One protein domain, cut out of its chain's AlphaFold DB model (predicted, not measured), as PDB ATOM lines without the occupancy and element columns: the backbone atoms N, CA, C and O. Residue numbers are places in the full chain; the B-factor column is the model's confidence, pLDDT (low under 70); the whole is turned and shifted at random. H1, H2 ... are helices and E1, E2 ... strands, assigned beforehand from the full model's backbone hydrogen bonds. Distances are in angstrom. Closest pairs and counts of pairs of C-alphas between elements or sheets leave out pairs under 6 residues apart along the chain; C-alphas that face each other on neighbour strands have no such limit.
ATOM      1  N   LEU A 141      38.486 -40.356  -0.318       71.88
ATOM      2  CA  LEU A 141      38.904 -38.948  -0.291       71.88
ATOM      3  C   LEU A 141      39.700 -38.602   0.975       71.88
ATOM      4  O   LEU A 141      40.782 -38.021   0.883       71.88
ATOM      5  N   SER A 142      39.215 -39.036   2.140       67.56
ATOM      6  CA  SER A 142      39.835 -38.781   3.448       67.56
ATOM      7  C   SER A 142      41.313 -39.200   3.539       67.56
ATOM      8  O   SER A 142      42.029 -38.763   4.437       67.56
ATOM      9  N   HIS A 143      41.812 -40.020   2.606       68.69
ATOM     10  CA  HIS A 143      43.192 -40.499   2.600       68.69
ATOM     11  C   HIS A 143      44.186 -39.584   1.874       68.69
ATOM     12  O   HIS A 143      45.389 -39.744   2.097       68.69
ATOM     13  N   PHE A 144      43.727 -38.675   1.014       70.69
ATOM     14  CA  PHE A 144      44.580 -37.760   0.235       70.69
ATOM     15  C   PHE A 144      44.081 -36.315   0.235       70.69
ATOM     16  O   PHE A 144      44.723 -35.447  -0.354       70.69
ATOM     17  N   TYR A 145      42.961 -36.060   0.905       68.88
ATOM     18  CA  TYR A 145      42.442 -34.730   1.143       68.88
ATOM     19  C   TYR A 145      43.433 -33.884   1.946       68.88
ATOM     20  O   TYR A 145      43.812 -34.239   3.064       68.88
ATOM     21  N   SER A 146      43.856 -32.760   1.377       66.50
ATOM     22  CA  SER A 146      44.475 -31.675   2.131       66.50
ATOM     23  C   SER A 146      43.373 -30.729   2.594       66.50
ATOM     24  O   SER A 146      42.589 -30.294   1.756       66.50
ATOM     25  N   ASN A 147      43.345 -30.386   3.885       67.75
ATOM     26  CA  ASN A 147      42.432 -29.387   4.457       67.75
ATOM     27  C   ASN A 147      42.748 -27.980   3.908       67.75
ATOM     28  O   ASN A 147      43.348 -27.161   4.600       67.75
ATOM     29  N   SER A 148      42.407 -27.730   2.646       78.50
ATOM     30  CA  SER A 148      42.469 -26.421   2.001       78.50
ATOM     31  C   SER A 148      41.052 -25.897   1.829       78.50
ATOM     32  O   SER A 148      40.206 -26.577   1.249       78.50
ATOM     33  N   SER A 149      40.822 -24.651   2.242       74.06
ATOM     34  CA  SER A 149      39.503 -24.017   2.177       74.06
ATOM     35  C   SER A 149      38.975 -23.858   0.742       74.06
ATOM     36  O   SER A 149      37.766 -23.857   0.521       74.06
ATOM     37  N   VAL A 150      39.859 -23.777  -0.261       75.94
ATOM     38  CA  VAL A 150      39.468 -23.769  -1.685       75.94
ATOM     39  C   VAL A 150      38.964 -25.143  -2.127       75.94
ATOM     40  O   VAL A 150      38.016 -25.248  -2.909       75.94
ATOM     41  N   VAL A 151      39.600 -26.208  -1.640       77.56
ATOM     42  CA  VAL A 151      39.190 -27.580  -1.943       77.56
ATOM     43  C   VAL A 151      37.910 -27.928  -1.177       77.56
ATOM     44  O   VAL A 151      37.046 -28.579  -1.757       77.56
ATOM     45  N   ASP A 152      37.721 -27.411   0.044       76.50
ATOM     46  CA  ASP A 152      36.467 -27.537   0.812       76.50
ATOM     47  C   ASP A 152      35.274 -26.943   0.033       76.50
ATOM     48  O   ASP A 152      34.174 -27.506   0.012       76.50
ATOM     49  N   LEU A 153      35.488 -25.825  -0.670       74.38
ATOM     50  CA  LEU A 153      34.474 -25.235  -1.540       74.38
ATOM     51  C   LEU A 153      34.204 -26.090  -2.780       74.38
ATOM     52  O   LEU A 153      33.043 -26.375  -3.088       74.38
ATOM     53  N   TYR A 154      35.262 -26.489  -3.498       81.75
ATOM     54  CA  TYR A 154      35.148 -27.409  -4.635       81.75
ATOM     55  C   TYR A 154      34.332 -28.632  -4.258       81.75
ATOM     56  O   TYR A 154      33.449 -29.061  -4.994       81.75
ATOM     57  N   TRP A 155      34.607 -29.140  -3.070       77.12
ATOM     58  CA  TRP A 155      33.961 -30.288  -2.503       77.12
ATOM     59  C   TRP A 155      32.492 -30.058  -2.167       77.12
ATOM     60  O   TRP A 155      31.647 -30.870  -2.536       77.12
ATOM     61  N   SER A 156      32.168 -28.942  -1.523       73.69
ATOM     62  CA  SER A 156      30.780 -28.570  -1.234       73.69
ATOM     63  C   SER A 156      29.969 -28.451  -2.529       73.69
ATOM     64  O   SER A 156      28.838 -28.924  -2.610       73.69
ATOM     65  N   CYS A 157      30.578 -27.911  -3.589       74.81
ATOM     66  CA  CYS A 157      29.959 -27.846  -4.912       74.81
ATOM     67  C   CYS A 157      29.846 -29.230  -5.568       74.81
ATOM     68  O   CYS A 157      28.825 -29.545  -6.173       74.81
ATOM     69  N   LEU A 158      30.875 -30.074  -5.454       78.88
ATOM     70  CA  LEU A 158      30.907 -31.411  -6.047       78.88
ATOM     71  C   LEU A 158      29.895 -32.356  -5.388       78.88
ATOM     72  O   LEU A 158      29.191 -33.074  -6.091       78.88
ATOM     73  N   THR A 159      29.798 -32.340  -4.060       74.94
ATOM     74  CA  THR A 159      28.831 -33.139  -3.284       74.94
ATOM     75  C   THR A 159      27.397 -32.713  -3.588       74.94
ATOM     76  O   THR A 159      26.549 -33.571  -3.830       74.94
ATOM     77  N   ALA A 160      27.145 -31.403  -3.688       70.00
ATOM     78  CA  ALA A 160      25.877 -30.848  -4.160       70.00
ATOM     79  C   ALA A 160      25.557 -31.279  -5.605       70.00
ATOM     80  O   ALA A 160      24.463 -31.751  -5.889       70.00
ATOM     81  N   HIS A 161      26.523 -31.174  -6.524       71.50
ATOM     82  CA  HIS A 161      26.351 -31.569  -7.926       71.50
ATOM     83  C   HIS A 161      26.095 -33.075  -8.101       71.50
ATOM     84  O   HIS A 161      25.323 -33.478  -8.968       71.50
ATOM     85  N   MET A 162      26.757 -33.913  -7.301       70.25
ATOM     86  CA  MET A 162      26.648 -35.369  -7.397       70.25
ATOM     87  C   MET A 162      25.529 -35.964  -6.530       70.25
ATOM     88  O   MET A 162      25.294 -37.168  -6.623       70.25
ATOM     89  N   GLU A 163      24.849 -35.155  -5.710       71.25
ATOM     90  CA  GLU A 163      23.918 -35.611  -4.668       71.25
ATOM     91  C   GLU A 163      24.557 -36.669  -3.736       71.25
ATOM     92  O   GLU A 163      23.972 -37.728  -3.489       71.25
ATOM     93  N   LEU A 164      25.784 -36.412  -3.263       70.94
ATOM     94  CA  LEU A 164      26.563 -37.349  -2.436       70.94
ATOM     95  C   LEU A 164      26.845 -36.801  -1.035       70.94
ATOM     96  O   LEU A 164      27.044 -35.599  -0.854       70.94
ATOM     97  N   SER A 165      26.937 -37.710  -0.059       70.44
ATOM     98  CA  SER A 165      27.566 -37.412   1.229       70.44
ATOM     99  C   SER A 165      29.071 -37.228   1.042       70.44
ATOM    100  O   SER A 165      29.677 -37.827   0.149       70.44
ATOM    101  N   SER A 166      29.701 -36.443   1.917       67.12
ATOM    102  CA  SER A 166      31.154 -36.283   1.912       67.12
ATOM    103  C   SER A 166      31.897 -37.612   2.102       67.12
ATOM    104  O   SER A 166      32.970 -37.842   1.547       67.12
ATOM    105  N   ASP A 167      31.305 -38.529   2.854       70.12
ATOM    106  CA  ASP A 167      31.963 -39.789   3.206       70.12
ATOM    107  C   ASP A 167      31.966 -40.798   2.043       70.12
ATOM    108  O   ASP A 167      32.678 -41.805   2.075       70.12
ATOM    109  N   ASP A 168      31.228 -40.486   0.974       79.56
ATOM    110  CA  ASP A 168      30.943 -41.409  -0.116       79.56
ATOM    111  C   ASP A 168      31.773 -41.119  -1.376       79.56
ATOM    112  O   ASP A 168      31.596 -41.811  -2.369       79.56
ATOM    113  N   ILE A 169      32.704 -40.153  -1.400       80.00
ATOM    114  CA  ILE A 169      33.481 -39.865  -2.627       80.00
ATOM    115  C   ILE A 169      34.870 -40.505  -2.596       80.00
ATOM    116  O   ILE A 169      35.635 -40.427  -1.632       80.00
ATOM    117  N   TRP A 170      35.195 -41.148  -3.711       84.38
ATOM    118  CA  TRP A 170      36.416 -41.910  -3.919       84.38
ATOM    119  C   TRP A 170      37.095 -41.441  -5.199       84.38
ATOM    120  O   TRP A 170      36.435 -41.038  -6.149       84.38
ATOM    121  N   MET A 171      38.419 -41.516  -5.261       83.44
ATOM    122  CA  MET A 171      39.170 -41.280  -6.490       83.44
ATOM    123  C   MET A 171      39.511 -42.605  -7.156       83.44
ATOM    124  O   MET A 171      40.177 -43.451  -6.558       83.44
ATOM    125  N   ASP A 172      39.124 -42.759  -8.415       82.81
ATOM    126  CA  ASP A 172      39.693 -43.772  -9.290       82.81
ATOM    127  C   ASP A 172      41.121 -43.371  -9.665       82.81
ATOM    128  O   ASP A 172      41.346 -42.474 -10.475       82.81
ATOM    129  N   THR A 173      42.106 -44.042  -9.068       80.00
ATOM    130  CA  THR A 173      43.532 -43.760  -9.292       80.00
ATOM    131  C   THR A 173      43.990 -44.039 -10.724       80.00
ATOM    132  O   THR A 173      45.020 -43.504 -11.128       80.00
ATOM    133  N   ALA A 174      43.257 -44.841 -11.507       78.81
ATOM    134  CA  ALA A 174      43.616 -45.119 -12.897       78.81
ATOM    135  C   ALA A 174      43.224 -43.970 -13.836       78.81
ATOM    136  O   ALA A 174      43.952 -43.671 -14.781       78.81
ATOM    137  N   SER A 175      42.079 -43.332 -13.579       80.75
ATOM    138  CA  SER A 175      41.570 -42.215 -14.385       80.75
ATOM    139  C   SER A 175      41.834 -40.841 -13.768       80.75
ATOM    140  O   SER A 175      41.717 -39.832 -14.460       80.75
ATOM    141  N   GLY A 176      42.171 -40.787 -12.478       82.44
ATOM    142  CA  GLY A 176      42.213 -39.555 -11.697       82.44
ATOM    143  C   GLY A 176      40.837 -38.907 -11.534       82.44
ATOM    144  O   GLY A 176      40.774 -37.700 -11.316       82.44
ATOM    145  N   THR A 177      39.739 -39.656 -11.692       85.50
ATOM    146  CA  THR A 177      38.379 -39.110 -11.566       85.50
ATOM    147  C   THR A 177      37.764 -39.412 -10.206       85.50
ATOM    148  O   THR A 177      38.015 -40.464  -9.619       85.50
ATOM    149  N   LEU A 178      36.973 -38.474  -9.693       84.06
ATOM    150  CA  LEU A 178      36.204 -38.638  -8.466       84.06
ATOM    151  C   LEU A 178      34.874 -39.319  -8.797       84.06
ATOM    152  O   LEU A 178      34.169 -38.913  -9.720       84.06
ATOM    153  N   ILE A 179      34.550 -40.373  -8.059       81.75
ATOM    154  CA  ILE A 179      33.385 -41.227  -8.265       81.75
ATOM    155  C   ILE A 179      32.681 -41.508  -6.937       81.75
ATOM    156  O   ILE A 179      33.276 -41.381  -5.866       81.75
ATOM    157  N   ASN A 180      31.427 -41.952  -7.024       78.38
ATOM    158  CA  ASN A 180      30.703 -42.456  -5.864       78.38
ATOM    159  C   ASN A 180      31.311 -43.783  -5.372       78.38
ATOM    160  O   ASN A 180      31.637 -44.682  -6.156       78.38
ATOM    161  N   GLY A 181      31.453 -43.865  -4.061       71.50
ATOM    162  CA  GLY A 181      31.939 -44.974  -3.283       71.50
ATOM    163  C   GLY A 181      30.918 -46.079  -3.060       71.50
ATOM    164  O   GLY A 181      29.818 -46.063  -3.611       71.50
ATOM    165  N   PRO A 182      31.297 -47.100  -2.275       57.50
ATOM    166  CA  PRO A 182      30.516 -48.321  -2.173       57.50
ATOM    167  C   PRO A 182      29.318 -48.292  -1.196       57.50
ATOM    168  O   PRO A 182      28.578 -49.266  -1.173       57.50
ATOM    169  N   ASP A 183      29.037 -47.221  -0.457       52.16
ATOM    170  CA  ASP A 183      27.778 -47.057   0.291       52.16
ATOM    171  C   ASP A 183      27.209 -45.658  -0.002       52.16
ATOM    172  O   ASP A 183      27.959 -44.701   0.025       52.16
ATOM    173  N   GLY A 184      25.901 -45.556  -0.280       39.25
ATOM    174  CA  GLY A 184      25.141 -44.297  -0.219       39.25
ATOM    175  C   GLY A 184      24.690 -43.653  -1.542       39.25
ATOM    176  O   GLY A 184      25.486 -43.275  -2.400       39.25
ATOM    177  N   PRO A 185      23.373 -43.428  -1.687       35.50
ATOM    178  CA  PRO A 185      22.847 -42.142  -2.100       35.50
ATOM    179  C   PRO A 185      22.256 -41.437  -0.872       35.50
ATOM    180  O   PRO A 185      21.375 -41.982  -0.199       35.50
ATOM    181  N   VAL A 186      22.686 -40.204  -0.615       40.91
ATOM    182  CA  VAL A 186      22.015 -39.271   0.296       40.91
ATOM    183  C   VAL A 186      21.965 -37.919  -0.397       40.91
ATOM    184  O   VAL A 186      22.985 -37.368  -0.786       40.91
ATOM    185  N   ARG A 187      20.748 -37.401  -0.566       32.59
ATOM    186  CA  ARG A 187      20.479 -36.158  -1.287       32.59
ATOM    187  C   ARG A 187      21.003 -34.944  -0.533       32.59
ATOM    188  O   ARG A 187      20.564 -34.702   0.588       32.59
ATOM    189  N   CYS A 188      21.781 -34.123  -1.226       34.44
ATOM    190  CA  CYS A 188      22.011 -32.721  -0.897       34.44
ATOM    191  C   CYS A 188      21.881 -31.854  -2.160       34.44
ATOM    192  O   CYS A 188      21.794 -32.363  -3.270       34.44
ATOM    193  N   LEU A 189      21.753 -30.550  -1.919       38.00
ATOM    194  CA  LEU A 189      21.144 -29.505  -2.749       38.00
ATOM    195  C   LEU A 189      21.540 -29.491  -4.238       38.00
ATOM    196  O   LEU A 189      22.713 -29.559  -4.580       38.00
ATOM    197  N   ASN A 190      20.543 -29.260  -5.101       39.94
ATOM    198  CA  ASN A 190      20.719 -28.995  -6.530       39.94
ATOM    199  C   ASN A 190      21.637 -27.783  -6.740       39.94
ATOM    200  O   ASN A 190      21.223 -26.649  -6.487       39.94
ATOM    201  N   SER A 191      22.848 -28.010  -7.246       55.56
ATOM    202  CA  SER A 191      23.626 -26.950  -7.886       55.56
ATOM    203  C   SER A 191      23.595 -27.150  -9.401       55.56
ATOM    204  O   SER A 191      23.873 -28.238  -9.905       55.56
ATOM    205  N   ASP A 192      23.266 -26.092 -10.142       66.75
ATOM    206  CA  ASP A 192      23.286 -26.090 -11.615       66.75
ATOM    207  C   ASP A 192      24.724 -26.031 -12.183       66.75
ATOM    208  O   ASP A 192      24.935 -25.980 -13.397       66.75
ATOM    209  N   ILE A 193      25.737 -26.031 -11.310       76.12
ATOM    210  CA  ILE A 193      27.143 -25.919 -11.682       76.12
ATOM    211  C   ILE A 193      27.678 -27.311 -12.015       76.12
ATOM    212  O   ILE A 193      27.792 -28.177 -11.153       76.12
ATOM    213  N   ILE A 194      28.049 -27.524 -13.278       80.00
ATOM    214  CA  ILE A 194      28.700 -28.764 -13.712       80.00
ATOM    215  C   ILE A 194      30.158 -28.745 -13.247       80.00
ATOM    216  O   ILE A 194      30.998 -28.050 -13.825       80.00
ATOM    217  N   MET A 195      30.454 -29.528 -12.213       81.31
ATOM    218  CA  MET A 195      31.791 -29.626 -11.631       81.31
ATOM    219  C   MET A 195      32.628 -30.708 -12.330       81.31
ATOM    220  O   MET A 195      32.184 -31.855 -12.407       81.31
ATOM    221  N   PRO A 196      33.848 -30.405 -12.824       86.12
ATOM    222  CA  PRO A 196      34.743 -31.417 -13.373       86.12
ATOM    223  C   PRO A 196      35.200 -32.366 -12.258       86.12
ATOM    224  O   PRO A 196      35.887 -31.913 -11.346       86.12
ATOM    225  N   PRO A 197      34.900 -33.673 -12.319       84.12
ATOM    226  CA  PRO A 197      35.234 -34.606 -11.249       84.12
ATOM    227  C   PRO A 197      36.664 -35.129 -11.418       84.12
ATOM    228  O   PRO A 197      36.887 -36.330 -11.519       84.12
ATOM    229  N   THR A 198      37.644 -34.238 -11.537       86.31
ATOM    230  CA  THR A 198      39.041 -34.595 -11.837       86.31
ATOM    231  C   THR A 198      39.947 -34.249 -10.669       86.31
ATOM    232  O   THR A 198      39.813 -33.172 -10.098       86.31
ATOM    233  N   ALA A 199      40.927 -35.096 -10.366       82.75
ATOM    234  CA  ALA A 199      41.878 -34.891  -9.276       82.75
ATOM    235  C   ALA A 199      42.689 -33.590  -9.405       82.75
ATOM    236  O   ALA A 199      43.110 -33.032  -8.399       82.75
ATOM    237  N   ASP A 200      42.872 -33.060 -10.618       86.19
ATOM    238  CA  ASP A 200      43.518 -31.757 -10.815       86.19
ATOM    239  C   ASP A 200      42.746 -30.601 -10.160       86.19
ATOM    240  O   ASP A 200      43.367 -29.631  -9.737       86.19
ATOM    241  N   MET A 201      41.423 -30.721  -9.999       87.12
ATOM    242  CA  MET A 201      40.596 -29.740  -9.281       87.12
ATOM    243  C   MET A 201      40.863 -29.711  -7.772       87.12
ATOM    244  O   MET A 201      40.400 -28.803  -7.096       87.12
ATOM    245  N   LEU A 202      41.628 -30.668  -7.239       83.62
ATOM    246  CA  LEU A 202      42.066 -30.666  -5.840       83.62
ATOM    247  C   LEU A 202      43.285 -29.766  -5.609       83.62
ATOM    248  O   LEU A 202      43.733 -29.617  -4.479       83.62
ATOM    249  N   LYS A 203      43.854 -29.187  -6.671       86.00
ATOM    250  CA  LYS A 203      44.895 -28.165  -6.563       86.00
ATOM    251  C   LYS A 203      44.227 -26.801  -6.461       86.00
ATOM    252  O   LYS A 203      43.455 -26.437  -7.352       86.00
ATOM    253  N   ASP A 204      44.579 -26.035  -5.432       84.50
ATOM    254  CA  ASP A 204      43.999 -24.713  -5.163       84.50
ATOM    255  C   ASP A 204      44.022 -23.800  -6.394       84.50
ATOM    256  O   ASP A 204      43.012 -23.198  -6.745       84.50
ATOM    257  N   ASP A 205      45.144 -23.752  -7.117       86.00
ATOM    258  CA  ASP A 205      45.314 -22.886  -8.288       86.00
ATOM    259  C   ASP A 205      44.375 -23.257  -9.449       86.00
ATOM    260  O   ASP A 205      43.876 -22.391 -10.174       86.00
ATOM    261  N   THR A 206      44.144 -24.555  -9.638       89.00
ATOM    262  CA  THR A 206      43.312 -25.099 -10.709       89.00
ATOM    263  C   THR A 206      41.844 -24.896 -10.369       89.00
ATOM    264  O   THR A 206      41.082 -24.425 -11.215       89.00
ATOM    265  N   CYS A 207      41.485 -25.161  -9.113       87.25
ATOM    266  CA  CYS A 207      40.172 -24.907  -8.552       87.25
ATOM    267  C   CYS A 207      39.782 -23.422  -8.645       87.25
ATOM    268  O   CYS A 207      38.777 -23.085  -9.275       87.25
ATOM    269  N   LEU A 208      40.625 -22.522  -8.123       86.75
ATOM    270  CA  LEU A 208      40.410 -21.071  -8.168       86.75
ATOM    271  C   LEU A 208      40.251 -20.571  -9.604       86.75
ATOM    272  O   LEU A 208      39.325 -19.820  -9.901       86.75
ATOM    273  N   ARG A 209      41.116 -21.015 -10.524       88.56
ATOM    274  CA  ARG A 209      41.057 -20.615 -11.941       88.56
ATOM    275  C   ARG A 209      39.823 -21.158 -12.661       88.56
ATOM    276  O   ARG A 209      39.408 -20.582 -13.667       88.56
ATOM    277  N   PHE A 210      39.285 -22.294 -12.228       89.94
ATOM    278  CA  PHE A 210      38.035 -22.826 -12.759       89.94
ATOM    279  C   PHE A 210      36.852 -21.991 -12.267       89.94
ATOM    280  O   PHE A 210      36.110 -21.457 -13.090       89.94
ATOM    281  N   PHE A 211      36.724 -21.815 -10.950       87.25
ATOM    282  CA  PHE A 211      35.620 -21.071 -10.352       87.25
ATOM    283  C   PHE A 211      35.615 -19.599 -10.770       87.25
ATOM    284  O   PHE A 211      34.558 -19.067 -11.095       87.25
ATOM    285  N   SER A 212      36.775 -18.950 -10.892       86.44
ATOM    286  CA  SER A 212      36.832 -17.541 -11.305       86.44
ATOM    287  C   SER A 212      36.256 -17.297 -12.704       86.44
ATOM    288  O   SER A 212      35.754 -16.209 -12.984       86.44
ATOM    289  N   LYS A 213      36.253 -18.315 -13.579       89.50
ATOM    290  CA  LYS A 213      35.631 -18.245 -14.914       89.50
ATOM    291  C   LYS A 213      34.113 -18.368 -14.886       89.50
ATOM    292  O   LYS A 213      33.476 -17.963 -15.855       89.50
ATOM    293  N   LEU A 214      33.543 -18.942 -13.827       87.62
ATOM    294  CA  LEU A 214      32.092 -19.034 -13.647       87.62
ATOM    295  C   LEU A 214      31.479 -17.692 -13.215       87.62
ATOM    296  O   LEU A 214      30.260 -17.525 -13.280       87.62
ATOM    297  N   GLY A 215      32.313 -16.713 -12.850       86.44
ATOM    298  CA  GLY A 215      31.872 -15.355 -12.561       86.44
ATOM    299  C   GLY A 215      30.944 -15.285 -11.345       86.44
ATOM    300  O   GLY A 215      31.051 -16.080 -10.413       86.44
TER     301      GLY A 215
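AT A GLANCE: This is residues 141 to 215 of the 711 residues of an uncharacterized protein of Moniliophthora roreri (strain MCA 2997) (UniProt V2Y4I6). A small two-stranded hairpin, E1 and E2, and the helix H3 lie at opposite ends of the domain, with the longest helix, H1, between them: the later half of H1 is near the hairpin and its first turns pack on the short helix H2 and on H3. From E2 a long loop without a named element, residues 181 to 198, swings round the later end of H1 and comes back to H2. The printed part has 75 residues, with three named helices and two named strands in the order H1, E1, E2, H2, H3; the sheet is E1 - E2, antiparallel, and the class is mixed, helices and strands. The whole is compact, with a radius of gyration of the C-alphas of 11.8 A, and spans 33 by 27 by 22 A.

HOW THE PARTS SIT: Look first at the sheet: E1, residues 169 to 172, and E2, residues 177 to 180, form an antiparallel hairpin, with 136 degrees between their directions. There you will find N 170 and O 179 within hydrogen-bond range at 2.9 A, and N 179 and O 170 at 2.8 A. Go next to H1, residues 149 to 162, which is only just apart from E2, with their closest C-alphas 8.3 A apart. With residues 151 to 154 alone, H1 touches H2, residues 199 to 202; the closest C-alphas are those of Val 151 and Leu 202, 5.7 A. With residues 150 to 154 alone, H1 touches H3, residues 204 to 215, the closest C-alphas being those of Val 150 and Asp 204, 5.8 A; they run the same way at a steep tilt of 60 degrees. H2 and H3 only just touch, with 3 pairs of C-alphas within 8 A, and only at the corner by their link; the closest C-alphas are those of Met 201 and Cys 207, 4.9 A. H3 is apart from E1 and from E2. Each O i to N i+4 pair in H1 is within hydrogen-bond range, against 5 of 8 in H3, while H2 is too short for such a pair.

IN THESE COORDINATES: Find C-alpha 169 at (33.481, -39.865, -2.627), where E1 begins; it runs 9.9 A, and E2 runs 10.1 A. H1 starts at C-alpha 149, (39.503, -24.017, 2.177), and runs 19.6 A. H2 measures 5.4 A, and H3 runs 17.0 A to C-alpha 215 at (31.872, -15.355, -12.561).

THE WHOLE: The C-alphas farthest apart are those of Pro 182 and Gly 215, 34.6 A. The printed part has no cut. The link from E2 to H2 is long, with 18 residues. The mean pLDDT of the printed part is 74.1; look for values under 70 at residues 142 to 143, 145 to 147, 166 and 182 to 192.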